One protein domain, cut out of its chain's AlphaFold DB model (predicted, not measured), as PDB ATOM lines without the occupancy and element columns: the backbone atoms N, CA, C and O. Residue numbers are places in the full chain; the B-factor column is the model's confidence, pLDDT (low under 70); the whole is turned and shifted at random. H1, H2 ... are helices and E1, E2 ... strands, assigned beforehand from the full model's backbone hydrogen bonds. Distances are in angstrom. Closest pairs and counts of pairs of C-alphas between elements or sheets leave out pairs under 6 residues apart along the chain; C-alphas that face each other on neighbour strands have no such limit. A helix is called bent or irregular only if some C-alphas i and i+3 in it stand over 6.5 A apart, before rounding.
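What this domain is: This is residues 9 to 165 of the 167 residues of the protein "Hypothetical protein" of Meloidogyne enterolobii (UniProt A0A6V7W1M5). The chain is wound in right-handed stacked turns, a short, gently curved solenoid: strands E1 to E5 stand side by side in one sheet, and helices H2, H3, H4 and H5 make a second row along the same side of it, of which only H3 and H4 lie on the sheet itself. H1 lies beyond the E1 end of this stack and H6 at the E5 end, so the long axis runs from one to the other. The printed part has 157 residues, with six named helices and five named strands in the order H1 E1 H2 E2 H3 E3 H4 E4 H5 E5 H6; the sheet runs E1 E2 E3 E4 E5, parallel throughout, and the class is mixed, helices and strands. The whole is compact, with a radius of gyration of the C-alphas of 16.7 A, yet elongated, spanning 54 by 33 by 25 A.

How they stand to each other: H1, residues 9 to 22, only grazes the sheet with its residues 18 to 22; its closest C-alphas to E2, residues 55 to 65, are those of Phe 22 and Phe 55, 4.9 A apart. E1, residues 25 to 32, is an edge strand, parallel to its neighbour E2 at 6 degrees, with N 29 and O 59 2.9 A apart. H2, residues 38 to 45, is not on the sheet; it is close to H1 but not clearly touching, the closest C-alphas being those of Arg 15 and Leu 44, 5.9 A apart. E1, H2 and E2 form a strand-helix-strand unit, two parallel neighbour strands with a helix between them in the chain, and its crossover is right-handed. H3, residues 66 to 79, is on the sheet; its closest C-alphas to E2 are those of Phe 64 and Ser 72, 7.0 A apart. E3, residues 80 to 92, is parallel to E2 at 18 degrees, with N 62 and O 87 2.8 A apart. H4, residues 96 to 109, is on the same face as H3, and with the sheet they make two layers, helices on one face. H4 lies over E4, residues 116 to 120, at a height over the sheet of 10.7 A, along the strands at 3 degrees to E4 on the local plane. E4 is parallel to E3 at 13 degrees, with N 118 and O 86 2.8 A apart. H5, residues 125 to 137, is not on the sheet; its residues 126 to 131 touch residues 100 to 104 of H4 at a shallow tilt of 29 degrees, the same way, the closest C-alphas being those of Ile 100 and Leu 127, 6.2 A apart. The edge strand E5, residues 147 to 150, is parallel to E4 at 5 degrees, with N 119 and O 149 2.9 A apart. The units E2, H3, E3, then E3, H4, E4, then E4, H5, E5 also have right-handed crossovers. H6, residues 160 to 163, is only just not on the sheet, with 4 pairs of C-alphas within 10 A. Every O i to N i+4 pair is within hydrogen-bond range in H1, H2 and H5, against 8 of 10 in H3 and 7 of 10 in H4; H6 is too short for such a pair.

Where its parts are: H1 begins at C-alpha 9, (11.661, 74.064, 28.568), and is 20.1 A long. E1 measures 20.2 A, H2 10.3 A, E2 22.1 A and H3 20.5 A. E3 measures 21.5 A and ends at C-alpha 92, (3.527, 43.499, 44.468). H4 measures 19.8 A, E4 13.2 A, H5 18.6 A, E5 10.4 A and H6 5.0 A; H6 ends at C-alpha 163, (-0.529, 22.521, 19.889). E1 bends by 53 degrees at residue 28, E2 by 107 degrees at residue 58 and E3 by 119 degrees at residue 83. H3 and H4 are irregular: C-alphas 67 and 70 are 8.1 A apart, and C-alphas 98 and 101 are 7.7 A apart.

The domain as a whole: The C-alphas farthest apart are those of Glu 9 and Lys 165, 57.0 A. The printed part has no cut, and no link is long. The sheet is twisted, and residues 46 to 51 stand free. The mean pLDDT of the printed part is 83.0; residues under 70 include 46 to 53, 153 to 155 and 163 to 165.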
ATOM      1  N   GLU A   9      10.363  74.205  29.246       84.94
ATOM      2  CA  GLU A   9      11.661  74.064  28.568       84.94
ATOM      3  C   GLU A   9      12.331  72.727  28.920       84.94
ATOM      4  O   GLU A   9      12.776  71.999  28.031       84.94
ATOM      5  N   GLU A  10      12.318  72.340  30.200       86.00
ATOM      6  CA  GLU A  10      12.792  71.026  30.650       86.00
ATOM      7  C   GLU A  10      11.974  69.881  30.025       86.00
ATOM      8  O   GLU A  10      12.539  68.851  29.649       86.00
ATOM      9  N   MET A  11      10.657  70.057  29.857       80.38
ATOM     10  CA  MET A  11       9.801  69.062  29.196       80.38
ATOM     11  C   MET A  11      10.128  68.908  27.708       80.38
ATOM     12  O   MET A  11      10.172  67.780  27.221       80.38
ATOM     13  N   ILE A  12      10.399  70.006  26.995       80.81
ATOM     14  CA  ILE A  12      10.807  69.979  25.579       80.81
ATOM     15  C   ILE A  12      12.131  69.227  25.421       80.81
ATOM     16  O   ILE A  12      12.261  68.399  24.521       80.81
ATOM     17  N   ILE A  13      13.096  69.456  26.318       84.94
ATOM     18  CA  ILE A  13      14.372  68.727  26.306       84.94
ATOM     19  C   ILE A  13      14.134  67.226  26.512       84.94
ATOM     20  O   ILE A  13      14.670  66.412  25.760       84.94
ATOM     21  N   ILE A  14      13.308  66.842  27.494       83.81
ATOM     22  CA  ILE A  14      12.950  65.433  27.728       83.81
ATOM     23  C   ILE A  14      12.286  64.830  26.486       83.81
ATOM     24  O   ILE A  14      12.688  63.750  26.054       83.81
ATOM     25  N   ARG A  15      11.318  65.532  25.887       82.38
ATOM     26  CA  ARG A  15      10.637  65.097  24.663       82.38
ATOM     27  C   ARG A  15      11.623  64.879  23.518       82.38
ATOM     28  O   ARG A  15      11.610  63.811  22.920       82.38
ATOM     29  N   PHE A  16      12.524  65.828  23.272       84.44
ATOM     30  CA  PHE A  16      13.551  65.707  22.235       84.44
ATOM     31  C   PHE A  16      14.413  64.447  22.421       84.44
ATOM     32  O   PHE A  16      14.665  63.723  21.459       84.44
ATOM     33  N   TRP A  17      14.836  64.145  23.654       84.94
ATOM     34  CA  TRP A  17      15.603  62.928  23.944       84.94
ATOM     35  C   TRP A  17      14.783  61.648  23.758       84.94
ATOM     36  O   TRP A  17      15.304  60.670  23.221       84.94
ATOM     37  N   LEU A  18      13.511  61.648  24.160       82.25
ATOM     38  CA  LEU A  18      12.600  60.526  23.924       82.25
ATOM     39  C   LEU A  18      12.406  60.276  22.421       82.25
ATOM     40  O   LEU A  18      12.503  59.135  21.982       82.25
ATOM     41  N   GLU A  19      12.258  61.337  21.624       81.19
ATOM     42  CA  GLU A  19      12.175  61.254  20.162       81.19
ATOM     43  C   GLU A  19      13.425  60.636  19.525       81.19
ATOM     44  O   GLU A  19      13.316  59.884  18.554       81.19
ATOM     45  N   GLN A  20      14.615  60.898  20.076       84.69
ATOM     46  CA  GLN A  20      15.825  60.198  19.633       84.69
ATOM     47  C   GLN A  20      15.784  58.713  20.008       84.69
ATOM     48  O   GLN A  20      16.168  57.869  19.201       84.69
ATOM     49  N   LEU A  21      15.288  58.372  21.203       83.19
ATOM     50  CA  LEU A  21      15.177  56.981  21.650       83.19
ATOM     51  C   LEU A  21      14.161  56.170  20.832       83.19
ATOM     52  O   LEU A  21      14.409  54.991  20.597       83.19
ATOM     53  N   PHE A  22      13.075  56.776  20.343       81.38
ATOM     54  CA  PHE A  22      12.107  56.093  19.467       81.38
ATOM     55  C   PHE A  22      12.709  55.649  18.130       81.38
ATOM     56  O   PHE A  22      12.213  54.718  17.500       81.38
ATOM     57  N   LYS A  23      13.805  56.281  17.695       82.00
ATOM     58  CA  LYS A  23      14.536  55.905  16.474       82.00
ATOM     59  C   LYS A  23      15.550  54.782  16.707       82.00
ATOM     60  O   LYS A  23      16.176  54.320  15.755       82.00
ATOM     61  N   CYS A  24      15.727  54.343  17.951       86.00
ATOM     62  CA  CYS A  24      16.672  53.302  18.328       86.00
ATOM     63  C   CYS A  24      15.969  51.956  18.541       86.00
ATOM     64  O   CYS A  24      14.844  51.887  19.030       86.00
ATOM     65  N   ALA A  25      16.682  50.867  18.249       86.12
ATOM     66  CA  ALA A  25      16.329  49.544  18.750       86.12
ATOM     67  C   ALA A  25      17.033  49.331  20.092       86.12
ATOM     68  O   ALA A  25      18.264  49.288  20.163       86.12
ATOM     69  N   VAL A  26      16.259  49.212  21.165       88.12
ATOM     70  CA  VAL A  26      16.793  49.042  22.513       88.12
ATOM     71  C   VAL A  26      16.733  47.568  22.880       88.12
ATOM     72  O   VAL A  26      15.703  46.913  22.751       88.12
ATOM     73  N   ARG A  27      17.846  47.007  23.357       91.25
ATOM     74  CA  ARG A  27      17.869  45.597  23.767       91.25
ATOM     75  C   ARG A  27      16.865  45.328  24.889       91.25
ATOM     76  O   ARG A  27      16.154  44.334  24.833       91.25
ATOM     77  N   GLU A  28      16.826  46.187  25.897       92.19
ATOM     78  CA  GLU A  28      16.061  45.924  27.107       92.19
ATOM     79  C   GLU A  28      15.465  47.207  27.689       92.19
ATOM     80  O   GLU A  28      16.175  48.194  27.883       92.19
ATOM     81  N   GLY A  29      14.167  47.179  27.986       89.31
ATOM     82  CA  GLY A  29      13.452  48.215  28.726       89.31
ATOM     83  C   GLY A  29      12.935  47.658  30.048       89.31
ATOM     84  O   GLY A  29      12.266  46.627  30.061       89.31
ATOM     85  N   ARG A  30      13.227  48.331  31.168       90.62
ATOM     86  CA  ARG A  30      12.747  47.934  32.500       90.62
ATOM     87  C   ARG A  30      11.907  49.037  33.120       90.62
ATOM     88  O   ARG A  30      12.408  50.118  33.413       90.62
ATOM     89  N   PHE A  31      10.647  48.717  33.374       86.50
ATOM     90  CA  PHE A  31       9.640  49.611  33.914       86.50
ATOM     91  C   PHE A  31       9.149  49.031  35.243       86.50
ATOM     92  O   PHE A  31       8.263  48.182  35.265       86.50
ATOM     93  N   ARG A  32       9.776  49.427  36.359       80.69
ATOM     94  CA  ARG A  32       9.406  48.991  37.717       80.69
ATOM     95  C   ARG A  32       8.932  50.197  38.517       80.69
ATOM     96  O   ARG A  32       9.628  51.203  38.528       80.69
ATOM     97  N   GLU A  33       7.774  50.074  39.165       71.69
ATOM     98  CA  GLU A  33       7.241  51.095  40.088       71.69
ATOM     99  C   GLU A  33       7.058  52.483  39.449       71.69
ATOM    100  O   GLU A  33       7.227  53.515  40.097       71.69
ATOM    101  N   ILE A  34       6.722  52.533  38.158       68.00
ATOM    102  CA  ILE A  34       6.647  53.814  37.457       68.00
ATOM    103  C   ILE A  34       5.298  54.479  37.693       68.00
ATOM    104  O   ILE A  34       4.243  53.950  37.350       68.00
ATOM    105  N   VAL A  35       5.359  55.698  38.222       65.94
ATOM    106  CA  VAL A  35       4.224  56.614  38.272       65.94
ATOM    107  C   VAL A  35       4.264  57.484  37.022       65.94
ATOM    108  O   VAL A  35       5.009  58.462  36.949       65.94
ATOM    109  N   PHE A  36       3.456  57.142  36.025       68.00
ATOM    110  CA  PHE A  36       3.240  58.036  34.895       68.00
ATOM    111  C   PHE A  36       2.235  59.116  35.287       68.00
ATOM    112  O   PHE A  36       1.105  58.814  35.664       68.00
ATOM    113  N   ASN A  37       2.635  60.384  35.192       72.50
ATOM    114  CA  ASN A  37       1.693  61.494  35.268       72.50
ATOM    115  C   ASN A  37       0.924  61.557  33.936       72.50
ATOM    116  O   ASN A  37       1.557  61.797  32.908       72.50
ATOM    117  N   PRO A  38      -0.409  61.387  33.915       69.06
ATOM    118  CA  PRO A  38      -1.171  61.399  32.668       69.06
ATOM    119  C   PRO A  38      -1.008  62.700  31.877       69.06
ATOM    120  O   PRO A  38      -0.880  62.665  30.663       69.06
ATOM    121  N   LYS A  39      -0.904  63.856  32.552       73.56
ATOM    122  CA  LYS A  39      -0.653  65.138  31.869       73.56
ATOM    123  C   LYS A  39       0.710  65.162  31.179       73.56
ATOM    124  O   LYS A  39       0.843  65.756  30.116       73.56
ATOM    125  N   LEU A  40       1.713  64.524  31.789       75.25
ATOM    126  CA  LEU A  40       3.041  64.381  31.196       75.25
ATOM    127  C   LEU A  40       2.987  63.448  29.984       75.25
ATOM    128  O   LEU A  40       3.586  63.771  28.969       75.25
ATOM    129  N   LEU A  41       2.261  62.329  30.070       74.88
ATOM    130  CA  LEU A  41       2.080  61.435  28.927       74.88
ATOM    131  C   LEU A  41       1.418  62.160  27.757       74.88
ATOM    132  O   LEU A  41       1.962  62.133  26.660       74.88
ATOM    133  N   ASN A  42       0.326  62.881  28.002       75.50
ATOM    134  CA  ASN A  42      -0.367  63.596  26.936       75.50
ATOM    135  C   ASN A  42       0.551  64.633  26.266       75.50
ATOM    136  O   ASN A  42       0.629  64.678  25.044       75.50
ATOM    137  N   LEU A  43       1.326  65.404  27.040       74.12
ATOM    138  CA  LEU A  43       2.267  66.373  26.459       74.12
ATOM    139  C   LEU A  43       3.391  65.702  25.644       74.12
ATOM    140  O   LEU A  43       3.900  66.265  24.674       74.12
ATOM    141  N   LEU A  44       3.829  64.514  26.067       74.44
ATOM    142  CA  LEU A  44       4.916  63.789  25.411       74.44
ATOM    143  C   LEU A  44       4.454  62.996  24.180       74.44
ATOM    144  O   LEU A  44       5.267  62.797  23.281       74.44
ATOM    145  N   PHE A  45       3.201  62.531  24.147       71.50
ATOM    146  CA  PHE A  45       2.741  61.521  23.187       71.50
ATOM    147  C   PHE A  45       1.467  61.879  22.399       71.50
ATOM    148  O   PHE A  45       1.273  61.286  21.341       71.50
ATOM    149  N   ASP A  46       0.625  62.819  22.848       68.69
ATOM    150  CA  ASP A  46      -0.706  63.052  22.248       68.69
ATOM    151  C   ASP A  46      -0.797  64.293  21.337       68.69
ATOM    152  O   ASP A  46      -1.787  64.445  20.617       68.69
ATOM    153  N   ASP A  47       0.214  65.169  21.321       64.56
ATOM    154  CA  ASP A  47       0.141  66.435  20.569       64.56
ATOM    155  C   ASP A  47       0.394  66.298  19.049       64.56
ATOM    156  O   ASP A  47      -0.007  67.184  18.294       64.56
ATOM    157  N   ASP A  48       0.978  65.194  18.553       54.31
ATOM    158  CA  ASP A  48       1.329  65.046  17.128       54.31
ATOM    159  C   ASP A  48       0.694  63.824  16.443       54.31
ATOM    160  O   ASP A  48       1.009  62.665  16.701       54.31
ATOM    161  N   LYS A  49      -0.190  64.113  15.479       54.94
ATOM    162  CA  LYS A  49      -1.008  63.153  14.711       54.94
ATOM    163  C   LYS A  49      -0.255  62.373  13.625       54.94
ATOM    164  O   LYS A  49      -0.896  61.677  12.840       54.94
ATOM    165  N   THR A  50       1.060  62.524  13.494       54.38
ATOM    166  CA  THR A  50       1.762  62.109  12.267       54.38
ATOM    167  C   THR A  50       2.523  60.794  12.385       54.38
ATOM    168  O   THR A  50       2.559  60.068  11.394       54.38
ATOM    169  N   ILE A  51       3.065  60.422  13.553       54.34
ATOM    170  CA  ILE A  51       3.681  59.100  13.785       54.34
ATOM    171  C   ILE A  51       3.536  58.734  15.272       54.34
ATOM    172  O   ILE A  51       4.007  59.503  16.110       54.34
ATOM    173  N   PRO A  52       2.943  57.576  15.634       60.12
ATOM    174  CA  PRO A  52       2.949  57.131  17.017       60.12
ATOM    175  C   PRO A  52       4.398  56.916  17.457       60.12
ATOM    176  O   PRO A  52       5.102  56.037  16.960       60.12
ATOM    177  N   SER A  53       4.844  57.760  18.376       68.38
ATOM    178  CA  SER A  53       6.142  57.656  19.022       68.38
ATOM    179  C   SER A  53       6.166  56.414  19.908       68.38
ATOM    180  O   SER A  53       5.520  56.382  20.953       68.38
ATOM    181  N   GLN A  54       6.862  55.370  19.460       76.50
ATOM    182  CA  GLN A  54       6.872  54.063  20.109       76.50
ATOM    183  C   GLN A  54       8.303  53.606  20.370       76.50
ATOM    184  O   GLN A  54       9.183  53.735  19.522       76.50
ATOM    185  N   PHE A  55       8.540  53.048  21.554       81.56
ATOM    186  CA  PHE A  55       9.826  52.433  21.863       81.56
ATOM    187  C   PHE A  55       9.910  51.017  21.307       81.56
ATOM    188  O   PHE A  55       9.108  50.174  21.705       81.56
ATOM    189  N   ASN A  56      10.936  50.746  20.500       84.12
ATOM    190  CA  ASN A  56      11.236  49.413  19.992       84.12
ATOM    191  C   ASN A  56      12.196  48.681  20.940       84.12
ATOM    192  O   ASN A  56      13.379  49.029  21.036       84.12
ATOM    193  N   PHE A  57      11.686  47.665  21.632       88.62
ATOM    194  CA  PHE A  57      12.466  46.855  22.559       88.62
ATOM    195  C   PHE A  57      12.674  45.448  22.004       88.62
ATOM    196  O   PHE A  57      11.800  44.870  21.375       88.62
ATOM    197  N   LYS A  58      13.809  44.811  22.288       90.75
ATOM    198  CA  LYS A  58      13.865  43.347  22.163       90.75
ATOM    199  C   LYS A  58      13.144  42.704  23.350       90.75
ATOM    200  O   LYS A  58      12.322  41.808  23.158       90.75
ATOM    201  N   GLU A  59      13.448  43.166  24.557       93.44
ATOM    202  CA  GLU A  59      12.907  42.648  25.813       93.44
ATOM    203  C   GLU A  59      12.303  43.789  26.632       93.44
ATOM    204  O   GLU A  59      12.951  44.808  26.878       93.44
ATOM    205  N   LEU A  60      11.051  43.621  27.052       92.44
ATOM    206  CA  LEU A  60      10.321  44.615  27.824       92.44
ATOM    207  C   LEU A  60       9.872  44.007  29.148       92.44
ATOM    208  O   LEU A  60       9.085  43.067  29.166       92.44
ATOM    209  N   HIS A  61      10.363  44.560  30.252       92.56
ATOM    210  CA  HIS A  61      10.075  44.110  31.606       92.56
ATOM    211  C   HIS A  61       9.191  45.132  32.307       92.56
ATOM    212  O   HIS A  61       9.635  46.252  32.561       92.56
ATOM    213  N   VAL A  62       7.970  44.741  32.659       90.62
ATOM    214  CA  VAL A  62       6.990  45.609  33.319       90.62
ATOM    215  C   VAL A  62       6.620  45.016  34.669       90.62
ATOM    216  O   VAL A  62       6.112  43.901  34.755       90.62
ATOM    217  N   GLY A  63       6.921  45.754  35.734       89.19
ATOM    218  CA  GLY A  63       6.536  45.418  37.097       89.19
ATOM    219  C   GLY A  63       5.332  46.230  37.538       89.19
ATOM    220  O   GLY A  63       5.341  47.457  37.437       89.19
ATOM    221  N   PHE A  64       4.321  45.542  38.059       85.81
ATOM    222  CA  PHE A  64       3.094  46.166  38.533       85.81
ATOM    223  C   PHE A  64       3.058  46.276  40.056       85.81
ATOM    224  O   PHE A  64       3.567  45.421  40.780       85.81
ATOM    225  N   THR A  65       2.388  47.327  40.524       83.75
ATOM    226  CA  THR A  65       1.962  47.512  41.914       83.75
ATOM    227  C   THR A  65       0.452  47.766  41.925       83.75
ATOM    228  O   THR A  65      -0.079  48.312  40.954       83.75
ATOM    229  N   ASN A  66      -0.248  47.385  43.004       77.81
ATOM    230  CA  ASN A  66      -1.720  47.486  43.098       77.81
ATOM    231  C   ASN A  66      -2.273  48.847  42.631       77.81
ATOM    232  O   ASN A  66      -3.162  48.914  41.788       77.81
ATOM    233  N   ASN A  67      -1.700  49.948  43.123       77.56
ATOM    234  CA  ASN A  67      -2.240  51.293  42.891       77.56
ATOM    235  C   ASN A  67      -2.014  51.818  41.464       77.56
ATOM    236  O   ASN A  67      -2.609  52.821  41.076       77.56
ATOM    237  N   LEU A  68      -1.124  51.186  40.693       77.38
ATOM    238  CA  LEU A  68      -0.668  51.691  39.397       77.38
ATOM    239  C   LEU A  68      -0.898  50.699  38.261       77.38
ATOM    240  O   LEU A  68      -0.471  50.980  37.141       77.38
ATOM    241  N   PHE A  69      -1.560  49.568  38.522       83.06
ATOM    242  CA  PHE A  69      -1.728  48.492  37.549       83.06
ATOM    243  C   PHE A  69      -2.310  48.998  36.227       83.06
ATOM    244  O   PHE A  69      -1.655  48.914  35.191       83.06
ATOM    245  N   ASN A  70      -3.502  49.602  36.277       82.12
ATOM    246  CA  ASN A  70      -4.213  50.061  35.082       82.12
ATOM    247  C   ASN A  70      -3.425  51.130  34.318       82.12
ATOM    248  O   ASN A  70      -3.326  51.057  33.099       82.12
ATOM    249  N   ASN A  71      -2.812  52.088  35.022       80.31
ATOM    250  CA  ASN A  71      -2.041  53.156  34.383       80.31
ATOM    251  C   ASN A  71      -0.767  52.617  33.722       80.31
ATOM    252  O   ASN A  71      -0.476  52.953  32.576       80.31
ATOM    253  N   SER A  72      -0.028  51.755  34.425       81.75
ATOM    254  CA  SER A  72       1.206  51.143  33.918       81.75
ATOM    255  C   SER A  72       0.917  50.246  32.725       81.75
ATOM    256  O   SER A  72       1.661  50.244  31.743       81.75
ATOM    257  N   LEU A  73      -0.187  49.503  32.791       83.44
ATOM    258  CA  LEU A  73      -0.600  48.636  31.711       83.44
ATOM    259  C   LEU A  73      -1.069  49.435  30.496       83.44
ATOM    260  O   LEU A  73      -0.610  49.166  29.392       83.44
ATOM    261  N   ASN A  74      -1.924  50.441  30.688       81.00
ATOM    262  CA  ASN A  74      -2.389  51.297  29.600       81.00
ATOM    263  C   ASN A  74      -1.208  51.994  28.913       81.00
ATOM    264  O   ASN A  74      -1.124  52.018  27.687       81.00
ATOM    265  N   PHE A  75      -0.239  52.472  29.700       80.38
ATOM    266  CA  PHE A  75       0.997  53.022  29.160       80.38
ATOM    267  C   PHE A  75       1.779  51.991  28.334       80.38
ATOM    268  O   PHE A  75       2.186  52.272  27.210       80.38
ATOM    269  N   THR A  76       1.937  50.781  28.873       82.69
ATOM    270  CA  THR A  76       2.632  49.679  28.199       82.69
ATOM    271  C   THR A  76       1.971  49.319  26.870       82.69
ATOM    272  O   THR A  76       2.669  49.132  25.883       82.69
ATOM    273  N   LEU A  77       0.641  49.237  26.821       81.94
ATOM    274  CA  LEU A  77      -0.088  48.794  25.629       81.94
ATOM    275  C   LEU A  77      -0.186  49.864  24.534       81.94
ATOM    276  O   LEU A  77      -0.258  49.507  23.351       81.94
ATOM    277  N   ASN A  78      -0.190  51.145  24.918       79.31
ATOM    278  CA  ASN A  78      -0.411  52.259  23.991       79.31
ATOM    279  C   ASN A  78       0.878  52.967  23.557       79.31
ATOM    280  O   ASN A  78       0.927  53.474  22.439       79.31
ATOM    281  N   HIS A  79       1.914  53.002  24.405       77.50
ATOM    282  CA  HIS A  79       3.119  53.808  24.156       77.50
ATOM    283  C   HIS A  79       4.419  52.992  24.070       77.50
ATOM    284  O   HIS A  79       5.432  53.495  23.584       77.50
ATOM    285  N   LEU A  80       4.421  51.730  24.511       78.19
ATOM    286  CA  LEU A  80       5.556  50.818  24.328       78.19
ATOM    287  C   LEU A  80       5.192  49.844  23.203       78.19
ATOM    288  O   LEU A  80       4.120  49.242  23.246       78.19
ATOM    289  N   THR A  81       5.988  49.726  22.132       71.50
ATOM    290  CA  THR A  81       5.504  48.976  20.955       71.50
ATOM    291  C   THR A  81       6.600  48.292  20.162       71.50
ATOM    292  O   THR A  81       7.634  48.869  19.850       71.50
ATOM    293  N   ASN A  82       6.302  47.044  19.796       69.62
ATOM    294  CA  ASN A  82       7.205  46.031  19.259       69.62
ATOM    295  C   ASN A  82       8.236  45.613  20.301       69.62
ATOM    296  O   ASN A  82       9.355  46.113  20.342       69.62
ATOM    297  N   SER A  83       7.815  44.673  21.151       80.81
ATOM    298  CA  SER A  83       8.749  43.858  21.914       80.81
ATOM    299  C   SER A  83       8.700  42.434  21.414       80.81
ATOM    300  O   SER A  83       7.619  41.863  21.289       80.81
ATOM    301  N   THR A  84       9.860  41.824  21.180       86.12
ATOM    302  CA  THR A  84       9.881  40.382  20.895       86.12
ATOM    303  C   THR A  84       9.433  39.575  22.111       86.12
ATOM    304  O   THR A  84       8.792  38.540  21.941       86.12
ATOM    305  N   ASN A  85       9.708  40.081  23.321       92.62
ATOM    306  CA  ASN A  85       9.385  39.434  24.589       92.62
ATOM    307  C   ASN A  85       8.817  40.442  25.599       92.62
ATOM    308  O   ASN A  85       9.498  41.396  25.987       92.62
ATOM    309  N   LEU A  86       7.598  40.208  26.071       93.62
ATOM    310  CA  LEU A  86       6.993  40.946  27.174       93.62
ATOM    311  C   LEU A  86       7.080  40.119  28.462       93.62
ATOM    312  O   LEU A  86       6.549  39.015  28.532       93.62
ATOM    313  N   TYR A  87       7.727  40.666  29.483       93.44
ATOM    314  CA  TYR A  87       7.840  40.080  30.815       93.44
ATOM    315  C   TYR A  87       6.995  40.891  31.792       93.44
ATOM    316  O   TYR A  87       7.242  42.081  31.996       93.44
ATOM    317  N   LEU A  88       6.012  40.242  32.405       92.25
ATOM    318  CA  LEU A  88       5.082  40.855  33.346       92.25
ATOM    319  C   LEU A  88       5.366  40.337  34.756       92.25
ATOM    320  O   LEU A  88       5.305  39.132  34.992       92.25
ATOM    321  N   TYR A  89       5.679  41.237  35.687       91.31
ATOM    322  CA  TYR A  89       6.012  40.904  37.075       91.31
ATOM    323  C   TYR A  89       4.910  41.373  38.025       91.31
ATOM    324  O   TYR A  89       4.601  42.565  38.080       91.31
ATOM    325  N   PHE A  90       4.374  40.444  38.821       88.44
ATOM    326  CA  PHE A  90       3.249  40.694  39.735       88.44
ATOM    327  C   PHE A  90       3.624  40.588  41.221       88.44
ATOM    328  O   PHE A  90       2.747  40.466  42.068       88.44
ATOM    329  N   ASN A  91       4.917  40.680  41.558       86.31
ATOM    330  CA  ASN A  91       5.444  40.509  42.924       86.31
ATOM    331  C   ASN A  91       4.776  41.399  43.993       86.31
ATOM    332  O   ASN A  91       4.860  41.089  45.177       86.31
ATOM    333  N   TYR A  92       4.146  42.507  43.586       85.19
ATOM    334  CA  TYR A  92       3.527  43.499  44.468       85.19
ATOM    335  C   TYR A  92       2.039  43.736  44.145       85.19
ATOM    336  O   TYR A  92       1.511  44.827  44.386       85.19
ATOM    337  N   VAL A  93       1.371  42.737  43.553       85.69
ATOM    338  CA  VAL A  93      -0.061  42.775  43.228       85.69
ATOM    339  C   VAL A  93      -0.806  41.734  44.062       85.69
ATOM    340  O   VAL A  93      -0.604  40.537  43.884       85.69
ATOM    341  N   ASN A  94      -1.680  42.184  44.963       85.31
ATOM    342  CA  ASN A  94      -2.369  41.309  45.922       85.31
ATOM    343  C   ASN A  94      -3.693  40.759  45.367       85.31
ATOM    344  O   ASN A  94      -4.075  39.641  45.696       85.31
ATOM    345  N   ASN A  95      -4.369  41.514  44.495       85.31
ATOM    346  CA  ASN A  95      -5.691  41.166  43.957       85.31
ATOM    347  C   ASN A  95      -5.616  40.843  42.461       85.31
ATOM    348  O   ASN A  95      -6.353  41.393  41.646       85.31
ATOM    349  N   LEU A  96      -4.685  39.971  42.073       86.69
ATOM    350  CA  LEU A  96      -4.400  39.714  40.659       86.69
ATOM    351  C   LEU A  96      -5.616  39.163  39.877       86.69
ATOM    352  O   LEU A  96      -5.745  39.425  38.683       86.69
ATOM    353  N   GLU A  97      -6.532  38.465  40.559       88.44
ATOM    354  CA  GLU A  97      -7.807  37.979  40.000       88.44
ATOM    355  C   GLU A  97      -8.672  39.101  39.402       88.44
ATOM    356  O   GLU A  97      -9.347  38.882  38.397       88.44
ATOM    357  N   GLU A  98      -8.621  40.323  39.944       90.12
ATOM    358  CA  GLU A  98      -9.387  41.462  39.414       90.12
ATOM    359  C   GLU A  98      -8.950  41.844  37.991       90.12
ATOM    360  O   GLU A  98      -9.736  42.369  37.202       90.12
ATOM    361  N   TYR A  99      -7.703  41.532  37.629       88.94
ATOM    362  CA  TYR A  99      -7.107  41.894  36.344       88.94
ATOM    363  C   TYR A  99      -7.117  40.753  35.328       88.94
ATOM    364  O   TYR A  99      -6.616  40.914  34.213       88.94
ATOM    365  N   ILE A 100      -7.701  39.605  35.671       91.69
ATOM    366  CA  ILE A 100      -7.605  38.388  34.865       91.69
ATOM    367  C   ILE A 100      -8.135  38.562  33.440       91.69
ATOM    368  O   ILE A 100      -7.490  38.140  32.484       91.69
ATOM    369  N   ASN A 101      -9.266  39.254  33.285       92.62
ATOM    370  CA  ASN A 101      -9.880  39.500  31.981       92.62
ATOM    371  C   ASN A 101      -9.002  40.403  31.116       92.62
ATOM    372  O   ASN A 101      -8.928  40.226  29.904       92.62
ATOM    373  N   ILE A 102      -8.312  41.355  31.743       91.50
ATOM    374  CA  ILE A 102      -7.405  42.264  31.051       91.50
ATOM    375  C   ILE A 102      -6.163  41.497  30.584       91.50
ATOM    376  O   ILE A 102      -5.781  41.605  29.421       91.50
ATOM    377  N   LEU A 103      -5.568  40.679  31.459       92.50
ATOM    378  CA  LEU A 103      -4.426  39.832  31.108       92.50
ATOM    379  C   LEU A 103      -4.783  38.851  29.989       92.50
ATOM    380  O   LEU A 103      -4.031  38.711  29.029       92.50
ATOM    381  N   PHE A 104      -5.954  38.226  30.077       94.56
ATOM    382  CA  PHE A 104      -6.461  37.342  29.038       94.56
ATOM    383  C   PHE A 104      -6.670  38.079  27.706       94.56
ATOM    384  O   PHE A 104      -6.238  37.591  26.664       94.56
ATOM    385  N   ASN A 105      -7.236  39.290  27.734       93.94
ATOM    386  CA  ASN A 105      -7.438  40.113  26.542       93.94
ATOM    387  C   ASN A 105      -6.121  40.433  25.814       93.94
ATOM    388  O   ASN A 105      -6.072  40.369  24.588       93.94
ATOM    389  N   ILE A 106      -5.045  40.717  26.557       92.12
ATOM    390  CA  ILE A 106      -3.703  40.910  25.979       92.12
ATOM    391  C   ILE A 106      -3.271  39.654  25.221       92.12
ATOM    392  O   ILE A 106      -2.796  39.741  24.091       92.12
ATOM    393  N   LEU A 107      -3.469  38.480  25.822       94.44
ATOM    394  CA  LEU A 107      -3.042  37.220  25.226       94.44
ATOM    395  C   LEU A 107      -3.784  36.886  23.939       94.44
ATOM    396  O   LEU A 107      -3.160  36.342  23.039       94.44
ATOM    397  N   ILE A 108      -5.072  37.203  23.822       95.31
ATOM    398  CA  ILE A 108      -5.858  36.822  22.637       95.31
ATOM    399  C   ILE A 108      -5.857  37.872  21.519       95.31
ATOM    400  O   ILE A 108      -6.131  37.520  20.374       95.31
ATOM    401  N   ASN A 109      -5.547  39.140  21.823       93.38
ATOM    402  CA  ASN A 109      -5.667  40.239  20.859       93.38
ATOM    403  C   ASN A 109      -4.345  40.934  20.503       93.38
ATOM    404  O   ASN A 109      -4.261  41.548  19.439       93.38
ATOM    405  N   GLU A 110      -3.309  40.838  21.341       91.25
ATOM    406  CA  GLU A 110      -2.072  41.619  21.177       91.25
ATOM    407  C   GLU A 110      -0.877  40.777  20.689       91.25
ATOM    408  O   GLU A 110       0.269  41.230  20.748       91.25
ATOM    409  N   GLY A 111      -1.108  39.572  20.153       89.88
ATOM    410  CA  GLY A 111      -0.049  38.670  19.674       89.88
ATOM    411  C   GLY A 111       0.824  39.255  18.559       89.88
ATOM    412  O   GLY A 111       2.005  38.926  18.461       89.88
ATOM    413  N   ASN A 112       0.283  40.194  17.775       88.38
ATOM    414  CA  ASN A 112       1.042  40.941  16.767       88.38
ATOM    415  C   ASN A 112       2.076  41.896  17.385       88.38
ATOM    416  O   ASN A 112       3.116  42.137  16.779       88.38
ATOM    417  N   LYS A 113       1.795  42.449  18.574       88.50
ATOM    418  CA  LYS A 113       2.712  43.350  19.290       88.50
ATOM    419  C   LYS A 113       3.705  42.583  20.156       88.50
ATOM    420  O   LYS A 113       4.838  43.036  20.326       88.50
ATOM    421  N   PHE A 114       3.267  41.450  20.704       91.25
ATOM    422  CA  PHE A 114       4.020  40.642  21.656       91.25
ATOM    423  C   PHE A 114       4.038  39.173  21.211       91.25
ATOM    424  O   PHE A 114       3.200  38.380  21.640       91.25
ATOM    425  N   PRO A 115       5.020  38.767  20.386       93.19
ATOM    426  CA  PRO A 115       5.166  37.378  19.952       93.19
ATOM    427  C   PRO A 115       5.412  36.405  21.113       93.19
ATOM    428  O   PRO A 115       5.179  35.204  20.988       93.19
ATOM    429  N   LYS A 116       5.896  36.906  22.250       94.94
ATOM    430  CA  LYS A 116       6.064  36.128  23.470       94.94
ATOM    431  C   LYS A 116       5.671  36.948  24.691       94.94
ATOM    432  O   LYS A 116       6.129  38.080  24.849       94.94
ATOM    433  N   VAL A 117       4.890  36.338  25.580       94.38
ATOM    434  CA  VAL A 117       4.537  36.897  26.892       94.38
ATOM    435  C   VAL A 117       4.959  35.921  27.986       94.38
ATOM    436  O   VAL A 117       4.714  34.722  27.893       94.38
ATOM    437  N   THR A 118       5.627  36.429  29.018       93.69
ATOM    438  CA  THR A 118       6.067  35.663  30.190       93.69
ATOM    439  C   THR A 118       5.489  36.291  31.450       93.69
ATOM    440  O   THR A 118       5.713  37.472  31.716       93.69
ATOM    441  N   PHE A 119       4.757  35.501  32.228       91.94
ATOM    442  CA  PHE A 119       4.198  35.905  33.512       91.94
ATOM    443  C   PHE A 119       5.105  35.424  34.649       91.94
ATOM    444  O   PHE A 119       5.302  34.222  34.826       91.94
ATOM    445  N   HIS A 120       5.620  36.360  35.444       89.38
ATOM    446  CA  HIS A 120       6.407  36.085  36.646       89.38
ATOM    447  C   HIS A 120       5.565  36.282  37.903       89.38
ATOM    448  O   HIS A 120       4.888  37.302  38.049       89.38
ATOM    449  N   SER A 121       5.650  35.326  38.832       82.12
ATOM    450  CA  SER A 121       4.901  35.344  40.100       82.12
ATOM    451  C   SER A 121       3.381  35.435  39.907       82.12
ATOM    452  O   SER A 121       2.681  36.098  40.666       82.12
ATOM    453  N   CYS A 122       2.867  34.789  38.859       77.31
ATOM    454  CA  CYS A 122       1.447  34.763  38.529       77.31
ATOM    455  C   CYS A 122       0.833  33.442  39.009       77.31
ATOM    456  O   CYS A 122       1.005  32.406  38.372       77.31
ATOM    457  N   GLY A 123       0.123  33.478  40.137       75.94
ATOM    458  CA  GLY A 123      -0.609  32.331  40.689       75.94
ATOM    459  C   GLY A 123      -2.025  32.160  40.122       75.94
ATOM    460  O   GLY A 123      -2.898  31.679  40.836       75.94
ATOM    461  N   LEU A 124      -2.294  32.605  38.888       79.44
ATOM    462  CA  LEU A 124      -3.651  32.646  38.327       79.44
ATOM    463  C   LEU A 124      -4.043  31.341  37.621       79.44
ATOM    464  O   LEU A 124      -4.040  31.273  36.388       79.44
ATOM    465  N   THR A 125      -4.486  30.335  38.381       84.25
ATOM    466  CA  THR A 125      -5.035  29.083  37.820       84.25
ATOM    467  C   THR A 125      -6.146  29.359  36.814       84.25
ATOM    468  O   THR A 125      -6.238  28.727  35.763       84.25
ATOM    469  N   ARG A 126      -6.987  30.355  37.099       88.38
ATOM    470  CA  ARG A 126      -8.105  30.717  36.236       88.38
ATOM    471  C   ARG A 126      -7.652  31.284  34.885       88.38
ATOM    472  O   ARG A 126      -8.326  31.045  33.889       88.38
ATOM    473  N   LEU A 127      -6.509  31.976  34.810       90.38
ATOM    474  CA  LEU A 127      -6.007  32.526  33.543       90.38
ATOM    475  C   LEU A 127      -5.573  31.386  32.626       90.38
ATOM    476  O   LEU A 127      -5.874  31.392  31.437       90.38
ATOM    477  N   PHE A 128      -4.922  30.380  33.207       88.25
ATOM    478  CA  PHE A 128      -4.547  29.153  32.519       88.25
ATOM    479  C   PHE A 128      -5.773  28.409  31.961       88.25
ATOM    480  O   PHE A 128      -5.772  28.024  30.793       88.25
ATOM    481  N   VAL A 129      -6.840  28.267  32.757       89.81
ATOM    482  CA  VAL A 129      -8.101  27.645  32.308       89.81
ATOM    483  C   VAL A 129      -8.714  28.414  31.134       89.81
ATOM    484  O   VAL A 129      -9.025  27.802  30.116       89.81
ATOM    485  N   LEU A 130      -8.794  29.747  31.222       93.38
ATOM    486  CA  LEU A 130      -9.327  30.588  30.142       93.38
ATOM    487  C   LEU A 130      -8.532  30.438  28.835       93.38
ATOM    488  O   LEU A 130      -9.119  30.390  27.756       93.38
ATOM    489  N   ILE A 131      -7.202  30.338  28.923       92.38
ATOM    490  CA  ILE A 131      -6.330  30.103  27.763       92.38
ATOM    491  C   ILE A 131      -6.663  28.761  27.099       92.38
ATOM    492  O   ILE A 131      -6.820  28.713  25.880       92.38
ATOM    493  N   ILE A 132      -6.800  27.686  27.880       90.62
ATOM    494  CA  ILE A 132      -7.130  26.354  27.349       90.62
ATOM    495  C   ILE A 132      -8.514  26.343  26.707       90.62
ATOM    496  O   ILE A 132      -8.655  25.876  25.578       90.62
ATOM    497  N   GLU A 133      -9.525  26.867  27.400       93.50
ATOM    498  CA  GLU A 133     -10.898  26.926  26.893       93.50
ATOM    499  C   GLU A 133     -10.970  27.712  25.582       93.50
ATOM    500  O   GLU A 133     -11.620  27.276  24.628       93.50
ATOM    501  N   TYR A 134     -10.254  28.833  25.494       94.31
ATOM    502  CA  TYR A 134     -10.190  29.633  24.277       94.31
ATOM    503  C   TYR A 134      -9.520  28.888  23.127       94.31
ATOM    504  O   TYR A 134     -10.066  28.863  22.030       94.31
ATOM    505  N   ILE A 135      -8.377  28.234  23.361       90.88
ATOM    506  CA  ILE A 135      -7.698  27.439  22.325       90.88
ATOM    507  C   ILE A 135      -8.596  26.289  21.846       90.88
ATOM    508  O   ILE A 135      -8.642  26.009  20.652       90.88
ATOM    509  N   ALA A 136      -9.324  25.636  22.755       90.50
ATOM    510  CA  ALA A 136     -10.187  24.505  22.423       90.50
ATOM    511  C   ALA A 136     -11.442  24.908  21.629       90.50
ATOM    512  O   ALA A 136     -11.966  24.108  20.854       90.50
ATOM    513  N   THR A 137     -11.952  26.124  21.840       93.31
ATOM    514  CA  THR A 137     -13.230  26.577  21.264       93.31
ATOM    515  C   THR A 137     -13.072  27.571  20.116       93.31
ATOM    516  O   THR A 137     -13.977  27.692  19.283       93.31
ATOM    517  N   SER A 138     -11.946  28.283  20.040       91.62
ATOM    518  CA  SER A 138     -11.713  29.289  19.011       91.62
ATOM    519  C   SER A 138     -11.391  28.648  17.664       91.62
ATOM    520  O   SER A 138     -10.557  27.755  17.545       91.62
ATOM    521  N   LYS A 139     -12.025  29.173  16.613       90.12
ATOM    522  CA  LYS A 139     -11.731  28.809  15.218       90.12
ATOM    523  C   LYS A 139     -10.542  29.582  14.645       90.12
ATOM    524  O   LYS A 139     -10.022  29.201  13.602       90.12
ATOM    525  N   ASP A 140     -10.145  30.673  15.297       89.81
ATOM    526  CA  ASP A 140      -9.081  31.566  14.846       89.81
ATOM    527  C   ASP A 140      -8.246  32.042  16.042       89.81
ATOM    528  O   ASP A 140      -8.721  32.780  16.905       89.81
ATOM    529  N   CYS A 141      -6.985  31.610  16.085       91.50
ATOM    530  CA  CYS A 141      -5.997  32.035  17.078       91.50
ATOM    531  C   CYS A 141      -4.911  32.939  16.466       91.50
ATOM    532  O   CYS A 141      -3.852  33.110  17.061       91.50
ATOM    533  N   SER A 142      -5.130  33.514  15.277       91.00
ATOM    534  CA  SER A 142      -4.118  34.304  14.555       91.00
ATOM    535  C   SER A 142      -3.655  35.559  15.300       91.00
ATOM    536  O   SER A 142      -2.509  35.974  15.146       91.00
ATOM    537  N   LYS A 143      -4.528  36.151  16.121       92.94
ATOM    538  CA  LYS A 143      -4.226  37.333  16.947       92.94
ATOM    539  C   LYS A 143      -3.652  36.986  18.318       92.94
ATOM    540  O   LYS A 143      -3.182  37.878  19.025       92.94
ATOM    541  N   MET A 144      -3.700  35.709  18.688       95.25
ATOM    542  CA  MET A 144      -3.254  35.244  19.989       95.25
ATOM    543  C   MET A 144      -1.726  35.259  20.070       95.25
ATOM    544  O   MET A 144      -1.026  34.978  19.097       95.25
ATOM    545  N   VAL A 145      -1.204  35.562  21.255       94.38
ATOM    546  CA  VAL A 145       0.216  35.458  21.586       94.38
ATOM    547  C   VAL A 145       0.672  34.016  21.334       94.38
ATOM    548  O   VAL A 145       0.168  33.091  21.978       94.38
ATOM    549  N   PRO A 146       1.636  33.786  20.425       93.69
ATOM    550  CA  PRO A 146       1.980  32.433  20.006       93.69
ATOM    551  C   PRO A 146       2.788  31.657  21.046       93.69
ATOM    552  O   PRO A 146       2.815  30.423  20.991       93.69
ATOM    553  N   VAL A 147       3.455  32.358  21.966       94.94
ATOM    554  CA  VAL A 147       4.287  31.757  23.008       94.94
ATOM    555  C   VAL A 147       3.991  32.393  24.367       94.94
ATOM    556  O   VAL A 147       4.276  33.572  24.584       94.94
ATOM    557  N   ILE A 148       3.449  31.601  25.290       93.69
ATOM    558  CA  ILE A 148       3.046  32.044  26.628       93.69
ATOM    559  C   ILE A 148       3.791  31.205  27.666       93.69
ATOM    560  O   ILE A 148       3.672  29.979  27.679       93.69
ATOM    561  N   TYR A 149       4.549  31.872  28.535       92.00
ATOM    562  CA  TYR A 149       5.293  31.238  29.622       92.00
ATOM    563  C   TYR A 149       4.770  31.670  30.990       92.00
ATOM    564  O   TYR A 149       4.475  32.847  31.206       92.00
ATOM    565  N   PHE A 150       4.740  30.725  31.923       89.12
ATOM    566  CA  PHE A 150       4.489  30.965  33.339       89.12
ATOM    567  C   PHE A 150       5.732  30.529  34.117       89.12
ATOM    568  O   PHE A 150       6.165  29.390  34.003       89.12
ATOM    569  N   ASP A 151       6.328  31.437  34.886       82.38
ATOM    570  CA  ASP A 151       7.579  31.173  35.623       82.38
ATOM    571  C   ASP A 151       7.369  30.351  36.915       82.38
ATOM    572  O   ASP A 151       8.304  30.098  37.668       82.38
ATOM    573  N   TYR A 152       6.130  29.943  37.210       70.94
ATOM    574  CA  TYR A 152       5.818  29.092  38.358       70.94
ATOM    575  C   TYR A 152       5.837  27.616  37.948       70.94
ATOM    576  O   TYR A 152       5.231  27.248  36.944       70.94
ATOM    577  N   ILE A 153       6.502  26.787  38.760       58.59
ATOM    578  CA  ILE A 153       6.833  25.377  38.475       58.59
ATOM    579  C   ILE A 153       5.598  24.535  38.104       58.59
ATOM    580  O   ILE A 153       5.713  23.593  37.322       58.59
ATOM    581  N   ASP A 154       4.420  24.895  38.614       65.38
ATOM    582  CA  ASP A 154       3.206  24.085  38.483       65.38
ATOM    583  C   ASP A 154       2.402  24.341  37.195       65.38
ATOM    584  O   ASP A 154       1.425  23.638  36.934       65.38
ATOM    585  N   TYR A 155       2.790  25.319  36.367       66.69
ATOM    586  CA  TYR A 155       2.069  25.637  35.131       66.69
ATOM    587  C   TYR A 155       2.804  25.164  33.880       66.69
ATOM    588  O   TYR A 155       4.003  25.370  33.698       66.69
ATOM    589  N   SER A 156       2.046  24.564  32.961       71.88
ATOM    590  CA  SER A 156       2.555  24.238  31.629       71.88
ATOM    591  C   SER A 156       2.736  25.501  30.785       71.88
ATOM    592  O   SER A 156       1.941  26.437  30.854       71.88
ATOM    593  N   ASN A 157       3.764  25.504  29.939       78.19
ATOM    594  CA  ASN A 157       3.997  26.567  28.964       78.19
ATOM    595  C   ASN A 157       3.237  26.284  27.666       78.19
ATOM    596  O   ASN A 157       3.130  25.131  27.244       78.19
ATOM    597  N   PHE A 158       2.760  27.336  27.004       76.56
ATOM    598  CA  PHE A 158       1.997  27.216  25.766       76.56
ATOM    599  C   PHE A 158       2.813  27.691  24.567       76.56
ATOM    600  O   PHE A 158       3.274  28.830  24.510       76.56
ATOM    601  N   GLU A 159       2.930  26.825  23.566       80.38
ATOM    602  CA  GLU A 159       3.452  27.166  22.244       80.38
ATOM    603  C   GLU A 159       2.412  26.759  21.194       80.38
ATOM    604  O   GLU A 159       2.280  25.575  20.870       80.38
ATOM    605  N   LEU A 160       1.673  27.727  20.637       76.12
ATOM    606  CA  LEU A 160       0.538  27.449  19.738       76.12
ATOM    607  C   LEU A 160       0.941  26.592  18.530       76.12
ATOM    608  O   LEU A 160       0.219  25.680  18.140       76.12
ATOM    609  N   LYS A 161       2.141  26.817  17.980       73.12
ATOM    610  CA  LYS A 161       2.678  26.027  16.858       73.12
ATOM    611  C   LYS A 161       2.876  24.544  17.187       73.12
ATOM    612  O   LYS A 161       2.895  23.731  16.267       73.12
ATOM    613  N   LYS A 162       3.086  24.187  18.458       71.81
ATOM    614  CA  LYS A 162       3.177  22.787  18.899       71.81
ATOM    615  C   LYS A 162       1.786  22.191  19.103       71.81
ATOM    616  O   LYS A 162       1.567  21.057  18.699       71.81
ATOM    617  N   LEU A 163       0.850  22.962  19.657       64.44
ATOM    618  CA  LEU A 163      -0.529  22.521  19.889       64.44
ATOM    619  C   LEU A 163      -1.288  22.269  18.581       64.44
ATOM    620  O   LEU A 163      -1.925  21.233  18.443       64.44
ATOM    621  N   ALA A 164      -1.132  23.144  17.584       59.78
ATOM    622  CA  ALA A 164      -1.776  23.003  16.275       59.78
ATOM    623  C   ALA A 164      -1.290  21.795  15.449       59.78
ATOM    624  O   ALA A 164      -1.895  21.475  14.437       59.78
ATOM    625  N   LYS A 165      -0.189  21.132  15.838       54.22
ATOM    626  CA  LYS A 165       0.270  19.886  15.194       54.22
ATOM    627  C   LYS A 165      -0.407  18.632  15.759       54.22
ATOM    628  O   LYS A 165      -0.239  17.563  15.182       54.22
TER     629      LYS A 165